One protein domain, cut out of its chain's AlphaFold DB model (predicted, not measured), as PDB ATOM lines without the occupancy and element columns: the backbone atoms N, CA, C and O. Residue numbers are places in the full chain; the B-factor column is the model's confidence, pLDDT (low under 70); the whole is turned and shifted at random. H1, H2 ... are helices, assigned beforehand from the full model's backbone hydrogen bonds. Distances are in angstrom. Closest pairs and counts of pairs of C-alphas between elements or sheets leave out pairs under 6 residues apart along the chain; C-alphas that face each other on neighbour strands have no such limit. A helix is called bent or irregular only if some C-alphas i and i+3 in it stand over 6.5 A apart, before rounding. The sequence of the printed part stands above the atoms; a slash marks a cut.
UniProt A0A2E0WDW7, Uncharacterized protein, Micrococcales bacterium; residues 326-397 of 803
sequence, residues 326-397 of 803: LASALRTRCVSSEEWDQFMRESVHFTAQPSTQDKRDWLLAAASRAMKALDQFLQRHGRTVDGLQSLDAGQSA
ATOM      1  N   LEU A 326      42.771   4.626 -32.493       86.44
ATOM      2  CA  LEU A 326      41.416   4.860 -31.976       86.44
ATOM      3  C   LEU A 326      40.723   3.543 -31.634       86.44
ATOM      4  O   LEU A 326      40.159   3.408 -30.552       86.44
ATOM      5  N   ALA A 327      40.812   2.549 -32.523       86.75
ATOM      6  CA  ALA A 327      40.273   1.216 -32.253       86.75
ATOM      7  C   ALA A 327      40.997   0.553 -31.068       86.75
ATOM      8  O   ALA A 327      40.368  -0.106 -30.244       86.75
ATOM      9  N   SER A 328      42.308   0.777 -30.932       87.25
ATOM     10  CA  SER A 328      43.083   0.332 -29.772       87.25
ATOM     11  C   SER A 328      42.670   1.058 -28.493       87.25
ATOM     12  O   SER A 328      42.515   0.409 -27.463       87.25
ATOM     13  N   ALA A 329      42.475   2.380 -28.536       84.62
ATOM     14  CA  ALA A 329      41.996   3.139 -27.383       84.62
ATOM     15  C   ALA A 329      40.623   2.635 -26.914       84.62
ATOM     16  O   ALA A 329      40.424   2.432 -25.718       84.62
ATOM     17  N   LEU A 330      39.715   2.333 -27.846       83.50
ATOM     18  CA  LEU A 330      38.413   1.751 -27.527       83.50
ATOM     19  C   LEU A 330      38.539   0.323 -26.968       83.50
ATOM     20  O   LEU A 330      37.911  -0.006 -25.966       83.50
ATOM     21  N   ARG A 331      39.422  -0.507 -27.539       86.25
ATOM     22  CA  ARG A 331      39.691  -1.866 -27.044       86.25
ATOM     23  C   ARG A 331      40.201  -1.884 -25.608       86.25
ATOM     24  O   ARG A 331      39.813  -2.761 -24.847       86.25
ATOM     25  N   THR A 332      41.034  -0.915 -25.221       83.06
ATOM     26  CA  THR A 332      41.525  -0.802 -23.832       83.06
ATOM     27  C   THR A 332      40.436  -0.462 -22.813       83.06
ATOM     28  O   THR A 332      40.707  -0.521 -21.618       83.06
ATOM     29  N   ARG A 333      39.222  -0.113 -23.264       80.25
ATOM     30  CA  ARG A 333      38.063   0.157 -22.402       80.25
ATOM     31  C   ARG A 333      37.168  -1.055 -22.187       80.25
ATOM     32  O   ARG A 333      36.373  -1.036 -21.260       80.25
ATOM     33  N   CYS A 334      37.303  -2.097 -23.003       76.88
ATOM     34  CA  CYS A 334      36.584  -3.342 -22.762       76.88
ATOM     35  C   CYS A 334      37.142  -4.022 -21.513       76.88
ATOM     36  O   CYS A 334      38.358  -4.178 -21.373       76.88
ATOM     37  N   VAL A 335      36.251  -4.448 -20.622       71.50
ATOM     38  CA  VAL A 335      36.588  -5.130 -19.368       71.50
ATOM     39  C   VAL A 335      37.125  -6.532 -19.660       71.50
ATOM     40  O   VAL A 335      37.965  -7.050 -18.923       71.50
ATOM     41  N   SER A 336      36.678  -7.142 -20.762       79.19
ATOM     42  CA  SER A 336      37.128  -8.463 -21.204       79.19
ATOM     43  C   SER A 336      37.357  -8.552 -22.717       79.19
ATOM     44  O   SER A 336      36.844  -7.759 -23.508       79.19
ATOM     45  N   SER A 337      38.110  -9.571 -23.142       76.75
ATOM     46  CA  SER A 337      38.252  -9.909 -24.563       76.75
ATOM     47  C   SER A 337      36.940 -10.385 -25.191       76.75
ATOM     48  O   SER A 337      36.736 -10.174 -26.380       76.75
ATOM     49  N   GLU A 338      36.052 -11.005 -24.410       78.62
ATOM     50  CA  GLU A 338      34.749 -11.483 -24.891       78.62
ATOM     51  C   GLU A 338      33.800 -10.321 -25.206       78.62
ATOM     52  O   GLU A 338      33.140 -10.333 -26.244       78.62
ATOM     53  N   GLU A 339      33.796  -9.293 -24.355       78.00
ATOM     54  CA  GLU A 339      33.056  -8.045 -24.565       78.00
ATOM     55  C   GLU A 339      33.552  -7.304 -25.810       78.00
ATOM     56  O   GLU A 339      32.752  -6.872 -26.636       78.00
ATOM     57  N   TRP A 340      34.873  -7.240 -26.005       84.19
ATOM     58  CA  TRP A 340      35.459  -6.684 -27.225       84.19
ATOM     59  C   TRP A 340      35.024  -7.459 -28.475       84.19
ATOM     60  O   TRP A 340      34.629  -6.866 -29.480       84.19
ATOM     61  N   ASP A 341      35.068  -8.788 -28.423       81.00
ATOM     62  CA  ASP A 341      34.674  -9.633 -29.546       81.00
ATOM     63  C   ASP A 341      33.178  -9.501 -29.868       81.00
ATOM     64  O   ASP A 341      32.785  -9.526 -31.038       81.00
ATOM     65  N   GLN A 342      32.333  -9.348 -28.845       80.62
ATOM     66  CA  GLN A 342      30.909  -9.078 -29.009       80.62
ATOM     67  C   GLN A 342      30.665  -7.695 -29.621       80.62
ATOM     68  O   GLN A 342      29.999  -7.608 -30.655       80.62
ATOM     69  N   PHE A 343      31.295  -6.653 -29.077       81.69
ATOM     70  CA  PHE A 343      31.232  -5.297 -29.616       81.69
ATOM     71  C   PHE A 343      31.664  -5.248 -31.084       81.69
ATOM     72  O   PHE A 343      31.008  -4.603 -31.897       81.69
ATOM     73  N   MET A 344      32.731  -5.955 -31.467       82.00
ATOM     74  CA  MET A 344      33.187  -6.001 -32.858       82.00
ATOM     75  C   MET A 344      32.178  -6.689 -33.781       82.00
ATOM     76  O   MET A 344      31.968  -6.221 -34.899       82.00
ATOM     77  N   ARG A 345      31.524  -7.768 -33.332       78.06
ATOM     78  CA  ARG A 345      30.467  -8.436 -34.111       78.06
ATOM     79  C   ARG A 345      29.265  -7.519 -34.338       78.06
ATOM     80  O   ARG A 345      28.752  -7.464 -35.453       78.06
ATOM     81  N   GLU A 346      28.864  -6.769 -33.320       77.19
ATOM     82  CA  GLU A 346      27.725  -5.846 -33.381       77.19
ATOM     83  C   GLU A 346      28.073  -4.550 -34.140       77.19
ATOM     84  O   GLU A 346      27.281  -4.043 -34.934       77.19
ATOM     85  N   SER A 347      29.308  -4.061 -34.012       73.06
ATOM     86  CA  SER A 347      29.758  -2.804 -34.623       73.06
ATOM     87  C   SER A 347      30.118  -2.913 -36.102       73.06
ATOM     88  O   SER A 347      30.180  -1.905 -36.816       73.06
ATOM     89  N   VAL A 348      30.320  -4.131 -36.615       67.19
ATOM     90  CA  VAL A 348      30.530  -4.367 -38.053       67.19
ATOM     91  C   VAL A 348      29.337  -3.883 -38.889       67.19
ATOM     92  O   VAL A 348      29.518  -3.489 -40.042       67.19
ATOM     93  N   HIS A 349      28.143  -3.791 -38.298       64.88
ATOM     94  CA  HIS A 349      26.969  -3.198 -38.938       64.88
ATOM     95  C   HIS A 349      27.108  -1.693 -39.225       64.88
ATOM     96  O   HIS A 349      26.555  -1.232 -40.220       64.88
ATOM     97  N   PHE A 350      27.865  -0.943 -38.416       62.44
ATOM     98  CA  PHE A 350      28.093   0.496 -38.620       62.44
ATOM     99  C   PHE A 350      29.265   0.780 -39.569       62.44
ATOM    100  O   PHE A 350      29.305   1.812 -40.238       62.44
ATOM    101  N   THR A 351      30.224  -0.148 -39.654       62.06
ATOM    102  CA  THR A 351      31.430   0.002 -40.487       62.06
ATOM    103  C   THR A 351      31.256  -0.540 -41.913       62.06
ATOM    104  O   THR A 351      31.955  -0.098 -42.832       62.06
ATOM    105  N   ALA A 352      30.314  -1.464 -42.134       59.50
ATOM    106  CA  ALA A 352      29.976  -2.010 -43.446       59.50
ATOM    107  C   ALA A 352      28.728  -1.326 -44.038       59.50
ATOM    108  O   ALA A 352      27.707  -1.186 -43.374       59.50
ATOM    109  N   GLN A 353      28.783  -0.940 -45.319       55.03
ATOM    110  CA  GLN A 353      27.584  -0.521 -46.058       55.03
ATOM    111  C   GLN A 353      26.505  -1.626 -46.009       55.03
ATOM    112  O   GLN A 353      26.858  -2.806 -46.015       55.03
ATOM    113  N   PRO A 354      25.208  -1.271 -45.987       44.78
ATOM    114  CA  PRO A 354      24.134  -2.169 -45.552       44.78
ATOM    115  C   PRO A 354      23.842  -3.419 -46.407       44.78
ATOM    116  O   PRO A 354      22.916  -4.142 -46.051       44.78
ATOM    117  N   SER A 355      24.563  -3.726 -47.491       49.84
ATOM    118  CA  SER A 355      24.031  -4.647 -48.511       49.84
ATOM    119  C   SER A 355      24.649  -6.040 -48.688       49.84
ATOM    120  O   SER A 355      24.037  -6.799 -49.426       49.84
ATOM    121  N   THR A 356      25.733  -6.483 -48.030       62.56
ATOM    122  CA  THR A 356      26.134  -7.911 -48.157       62.56
ATOM    123  C   THR A 356      26.688  -8.539 -46.877       62.56
ATOM    124  O   THR A 356      27.624  -8.035 -46.254       62.56
ATOM    125  N   GLN A 357      26.108  -9.684 -46.502       71.00
ATOM    126  CA  GLN A 357      26.588 -10.560 -45.427       71.00
ATOM    127  C   GLN A 357      28.050 -10.984 -45.673       71.00
ATOM    128  O   GLN A 357      28.855 -10.965 -44.746       71.00
ATOM    129  N   ASP A 358      28.428 -11.182 -46.938       71.81
ATOM    130  CA  ASP A 358      29.790 -11.524 -47.366       71.81
ATOM    131  C   ASP A 358      30.841 -10.496 -46.929       71.81
ATOM    132  O   ASP A 358      31.962 -10.851 -46.566       71.81
ATOM    133  N   LYS A 359      30.494  -9.202 -46.915       72.25
ATOM    134  CA  LYS A 359      31.413  -8.147 -46.468       72.25
ATOM    135  C   LYS A 359      31.610  -8.178 -44.955       72.25
ATOM    136  O   LYS A 359      32.710  -7.891 -44.483       72.25
ATOM    137  N   ARG A 360      30.568  -8.538 -44.198       73.38
ATOM    138  CA  ARG A 360      30.656  -8.723 -42.741       73.38
ATOM    139  C   ARG A 360      31.549  -9.910 -42.419       73.38
ATOM    140  O   ARG A 360      32.481  -9.768 -41.632       73.38
ATOM    141  N   ASP A 361      31.331 -11.025 -43.106       77.06
ATOM    142  CA  ASP A 361      32.120 -12.240 -42.927       77.06
ATOM    143  C   ASP A 361      33.584 -12.009 -43.344       77.06
ATOM    144  O   ASP A 361      34.507 -12.408 -42.634       77.06
ATOM    145  N   TRP A 362      33.830 -11.251 -44.420       79.00
ATOM    146  CA  TRP A 362      35.177 -10.857 -44.850       79.00
ATOM    147  C   TRP A 362      35.908  -9.938 -43.854       79.00
ATOM    148  O   TRP A 362      37.127 -10.077 -43.668       79.00
ATOM    149  N   LEU A 363      35.185  -9.006 -43.216       78.56
ATOM    150  CA  LEU A 363      35.719  -8.121 -42.172       78.56
ATOM    151  C   LEU A 363      36.040  -8.905 -40.895       78.56
ATOM    152  O   LEU A 363      37.118  -8.725 -40.331       78.56
ATOM    153  N   LEU A 364      35.140  -9.799 -40.473       79.00
ATOM    154  CA  LEU A 364      35.297 -10.627 -39.274       79.00
ATOM    155  C   LEU A 364      36.310 -11.767 -39.460       79.00
ATOM    156  O   LEU A 364      36.865 -12.258 -38.479       79.00
ATOM    157  N   ALA A 365      36.631 -12.147 -40.702       81.12
ATOM    158  CA  ALA A 365      37.639 -13.165 -41.001       81.12
ATOM    159  C   ALA A 365      39.065 -12.789 -40.546       81.12
ATOM    160  O   ALA A 365      39.923 -13.667 -40.452       81.12
ATOM    161  N   ALA A 366      39.348 -11.509 -40.268       81.56
ATOM    162  CA  ALA A 366      40.637 -11.074 -39.734       81.56
ATOM    163  C   ALA A 366      40.490  -9.867 -38.795       81.56
ATOM    164  O   ALA A 366      40.061  -8.793 -39.219       81.56
ATOM    165  N   ALA A 367      40.947 -10.002 -37.544       78.19
ATOM    166  CA  ALA A 367      40.846  -8.947 -36.531       78.19
ATOM    167  C   ALA A 367      41.486  -7.617 -36.966       78.19
ATOM    168  O   ALA A 367      40.945  -6.554 -36.678       78.19
ATOM    169  N   SER A 368      42.583  -7.650 -37.727       81.50
ATOM    170  CA  SER A 368      43.224  -6.443 -38.265       81.50
ATOM    171  C   SER A 368      42.347  -5.682 -39.270       81.50
ATOM    172  O   SER A 368      42.375  -4.453 -39.296       81.50
ATOM    173  N   ARG A 369      41.518  -6.378 -40.064       84.31
ATOM    174  CA  ARG A 369      40.565  -5.744 -40.996       84.31
ATOM    175  C   ARG A 369      39.433  -5.068 -40.241       84.31
ATOM    176  O   ARG A 369      39.103  -3.925 -40.546       84.31
ATOM    177  N   ALA A 370      38.886  -5.758 -39.244       82.00
ATOM    178  CA  ALA A 370      37.829  -5.232 -38.396       82.00
ATOM    179  C   ALA A 370      38.319  -4.007 -37.592       82.00
ATOM    180  O   ALA A 370      37.673  -2.961 -37.614       82.00
ATOM    181  N   MET A 371      39.516  -4.088 -36.996       86.06
ATOM    182  CA  MET A 371      40.186  -2.969 -36.314       86.06
ATOM    183  C   MET A 371      40.396  -1.770 -37.244       86.06
ATOM    184  O   MET A 371      40.063  -0.647 -36.880       86.06
ATOM    185  N   LYS A 372      40.899  -1.996 -38.466       88.19
ATOM    186  CA  LYS A 372      41.101  -0.938 -39.467       88.19
ATOM    187  C   LYS A 372      39.790  -0.256 -39.860       88.19
ATOM    188  O   LYS A 372      39.757   0.964 -39.997       88.19
ATOM    189  N   ALA A 373      38.732  -1.035 -40.075       82.75
ATOM    190  CA  ALA A 373      37.426  -0.514 -40.463       82.75
ATOM    191  C   ALA A 373      36.807   0.339 -39.347       82.75
ATOM    192  O   ALA A 373      36.309   1.432 -39.618       82.75
ATOM    193  N   LEU A 374      36.907  -0.124 -38.098       86.56
ATOM    194  CA  LEU A 374      36.470   0.624 -36.924       86.56
ATOM    195  C   LEU A 374      37.284   1.909 -36.731       86.56
ATOM    196  O   LEU A 374      36.707   2.969 -36.523       86.56
ATOM    197  N   ASP A 375      38.609   1.854 -36.863       88.12
ATOM    198  CA  ASP A 375      39.474   3.030 -36.714       88.12
ATOM    199  C   ASP A 375      39.130   4.116 -37.747       88.12
ATOM    200  O   ASP A 375      38.902   5.270 -37.395       88.12
ATOM    201  N   GLN A 376      38.970   3.734 -39.019       85.75
ATOM    202  CA  GLN A 376      38.547   4.651 -40.086       85.75
ATOM    203  C   GLN A 376      37.153   5.233 -39.850       85.75
ATOM    204  O   GLN A 376      36.895   6.386 -40.199       85.75
ATOM    205  N   PHE A 377      36.246   4.439 -39.290       83.62
ATOM    206  CA  PHE A 377      34.912   4.890 -38.933       83.62
ATOM    207  C   PHE A 377      34.965   5.949 -37.824       83.62
ATOM    208  O   PHE A 377      34.439   7.045 -38.003       83.62
ATOM    209  N   LEU A 378      35.706   5.689 -36.745       84.62
ATOM    210  CA  LEU A 378      35.912   6.637 -35.647       84.62
ATOM    211  C   LEU A 378      36.568   7.946 -36.123       84.62
ATOM    212  O   LEU A 378      36.130   9.027 -35.728       84.62
ATOM    213  N   GLN A 379      37.549   7.864 -37.032       85.19
ATOM    214  CA  GLN A 379      38.173   9.041 -37.653       85.19
ATOM    215  C   GLN A 379      37.169   9.875 -38.458       85.19
ATOM    216  O   GLN A 379      37.154  11.101 -38.350       85.19
ATOM    217  N   ARG A 380      36.308   9.230 -39.259       78.44
ATOM    218  CA  ARG A 380      35.283   9.927 -40.061       78.44
ATOM    219  C   ARG A 380      34.258  10.654 -39.195       78.44
ATOM    220  O   ARG A 380      33.766  11.696 -39.611       78.44
ATOM    221  N   HIS A 381      33.982  10.127 -38.006       78.81
ATOM    222  CA  HIS A 381      33.104  10.744 -37.012       78.81
ATOM    223  C   HIS A 381      33.842  11.712 -36.067       78.81
ATOM    224  O   HIS A 381      33.313  12.085 -35.024       78.81
ATOM    225  N   GLY A 382      35.062  12.140 -36.417       84.38
ATOM    226  CA  GLY A 382      35.791  13.187 -35.697       84.38
ATOM    227  C   GLY A 382      36.266  12.790 -34.297       84.38
ATOM    228  O   GLY A 382      36.563  13.669 -33.488       84.38
ATOM    229  N   ARG A 383      36.338  11.489 -33.981       86.38
ATOM    230  CA  ARG A 383      36.811  11.019 -32.673       86.38
ATOM    231  C   ARG A 383      38.337  11.114 -32.592       86.38
ATOM    232  O   ARG A 383      39.048  10.824 -33.553       86.38
ATOM    233  N   THR A 384      38.838  11.498 -31.422       88.81
ATOM    234  CA  THR A 384      40.271  11.578 -31.109       88.81
ATOM    235  C   THR A 384      40.645  10.533 -30.063       88.81
ATOM    236  O   THR A 384      39.788  10.045 -29.324       88.81
ATOM    237  N   VAL A 385      41.933  10.179 -29.994       85.12
ATOM    238  CA  VAL A 385      42.442   9.222 -28.998       85.12
ATOM    239  C   VAL A 385      42.175   9.746 -27.589       85.12
ATOM    240  O   VAL A 385      41.625   9.014 -26.775       85.12
ATOM    241  N   ASP A 386      42.453  11.028 -27.345       80.88
ATOM    242  CA  ASP A 386      42.213  11.679 -26.053       80.88
ATOM    243  C   ASP A 386      40.726  11.682 -25.681       80.88
ATOM    244  O   ASP A 386      40.379  11.398 -24.539       80.88
ATOM    245  N   GLY A 387      39.833  11.916 -26.653       78.81
ATOM    246  CA  GLY A 387      38.384  11.898 -26.435       78.81
ATOM    247  C   GLY A 387      37.843  10.510 -26.077       78.81
ATOM    248  O   GLY A 387      36.956  10.386 -25.236       78.81
ATOM    249  N   LEU A 388      38.405   9.449 -26.666       79.62
ATOM    250  CA  LEU A 388      38.067   8.067 -26.307       79.62
ATOM    251  C   LEU A 388      38.715   7.642 -24.983       79.62
ATOM    252  O   LEU A 388      38.146   6.850 -24.238       79.62
ATOM    253  N   GLN A 389      39.896   8.174 -24.664       77.38
ATOM    254  CA  GLN A 389      40.584   7.910 -23.400       77.38
ATOM    255  C   GLN A 389      39.976   8.669 -22.212       77.38
ATOM    256  O   GLN A 389      40.125   8.208 -21.077       77.38
ATOM    257  N   SER A 390      39.283   9.784 -22.463       70.62
ATOM    258  CA  SER A 390      38.530  10.537 -21.455       70.62
ATOM    259  C   SER A 390      37.186   9.910 -21.074       70.62
ATOM    260  O   SER A 390      36.560  10.380 -20.131       70.62
ATOM    261  N   LEU A 391      36.737   8.861 -21.775       67.38
ATOM    262  CA  LEU A 391      35.575   8.070 -21.361       67.38
ATOM    263  C   LEU A 391      35.930   7.292 -20.083       67.38
ATOM    264  O   LEU A 391      36.941   6.587 -20.058       67.38
ATOM    265  N   ASP A 392      35.136   7.430 -19.018       61.50
ATOM    266  CA  ASP A 392      35.442   6.854 -17.701       61.50
ATOM    267  C   ASP A 392      35.720   5.341 -17.778       61.50
ATOM    268  O   ASP A 392      34.922   4.565 -18.297       61.50
ATOM    269  N   ALA A 393      36.853   4.903 -17.213       54.53
ATOM    270  CA  ALA A 393      37.355   3.518 -17.265       54.53
ATOM    271  C   ALA A 393      36.514   2.488 -16.470       54.53
ATOM    272  O   ALA A 393      36.974   1.376 -16.229       54.53
ATOM    273  N   GLY A 394      35.317   2.867 -16.016       49.75
ATOM    274  CA  GLY A 394      34.477   2.079 -15.113       49.75
ATOM    275  C   GLY A 394      32.998   2.027 -15.485       49.75
ATOM    276  O   GLY A 394      32.203   1.571 -14.667       49.75
ATOM    277  N   GLN A 395      32.604   2.488 -16.673       49.62
ATOM    278  CA  GLN A 395      31.236   2.293 -17.150       49.62
ATOM    279  C   GLN A 395      31.160   0.965 -17.919       49.62
ATOM    280  O   GLN A 395      31.975   0.701 -18.796       49.62
ATOM    281  N   SER A 396      30.232   0.105 -17.499       51.25
ATOM    282  CA  SER A 396      29.970  -1.261 -17.983       51.25
ATOM    283  C   SER A 396      29.747  -1.364 -19.498       51.25
ATOM    284  O   SER A 396      29.619  -0.344 -20.158       51.25
ATOM    285  N   ALA A 397      29.586  -2.584 -20.031       49.34
ATOM    286  CA  ALA A 397      29.169  -2.888 -21.415       49.34
ATOM    287  C   ALA A 397      28.075  -1.962 -21.988       49.34
ATOM    288  O   ALA A 397      28.096  -1.630 -23.172       49.34
TER     289      ALA A 397
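Overview. This is residues 326 to 397 of the 803 residues of an uncharacterized protein of Micrococcales bacterium (UniProt A0A2E0WDW7). Two longer helices, H2 and H4, pack on each other at a steep angle in the middle of the domain, and three short helices are set around them: H3 at one end with H2, H1 on H4, and H5 beyond H1 at the opposite end. The last residues, 390 to 397, form a stretch with no named element after H5. The printed part has 72 residues with five named helices in the order H1, H2, H3, H4, H5 and no named strand, and its class is all helix. It is compact, with a radius of gyration of the C-alphas of 12.4 A and spans of 35 by 27 by 18 A.

Arrangement. H1, residues 326 to 331, touches H4, residues 367 to 380, which is the hub and touches three other helices. The closest C-alphas of H1 and H4 are those of Ala 327 and Asp 375, 4.9 A apart, and the two helices run opposite ways at a steep tilt of 56 degrees. H2, residues 337 to 351, is close to H1 but not clearly touching it; their closest C-alphas, of Arg 331 and Trp 340, are 6.4 A apart. H2 touches H4, closest at the C-alphas of Thr 351 and Ala 373, 6.0 A apart; they run the same way at a steep tilt of 55 degrees. H3, residues 357 to 364, forms a helical hairpin with H2, running opposite ways at a steep tilt of 43 degrees. H2 touches H3 with residues 345 to 349 alone, and the closest C-alphas, of Val 348 and Arg 360, are 6.4 A apart. H3 and H4 touch only at the corner by their link, where the C-alphas of Leu 363 and Ala 370 come closest at 5.2 A, and they are about perpendicular at 80 degrees. H5, residues 385 to 389, touches H1, with the C-alphas of Leu 326 and Val 385 closest at 5.4 A, and is apart from H2, H3 and H4. The helix packing is mostly crossed, the helices that touch standing at an angle to each other: the pairs H1 and H4, H2 and H3, and H2 and H4 touch at steep tilts of 56, 43 and 55 degrees. In H1, H3, H4 and H5 every O i to N i+4 pair is within hydrogen-bond range; in H2 it is 9 of 11.

Along the chain. H1 begins at C-alpha 326, (41.416, 4.860, -31.976). H2 and H4 each measure 20.0 A from first to last C-alpha, and H3 measures 10.7 A. H2 is neither bent nor irregular, but only just: C-alphas 346 and 349 are 6.2 A apart. H4 ends at C-alpha 380, (35.283, 9.927, -40.061), and H5 ends at C-alpha 389, (40.584, 7.910, -23.400).

Size, cuts and confidence. The two C-alphas farthest apart, those of Ser 355 and Gly 394, are 35.6 A apart. The printed part has no cut, and the four links between the helices are tight. The mean pLDDT of the printed part is 75.5; residues 348 to 356, of which 348 to 351 belong to H2, and residues 391 to 397 are under 70.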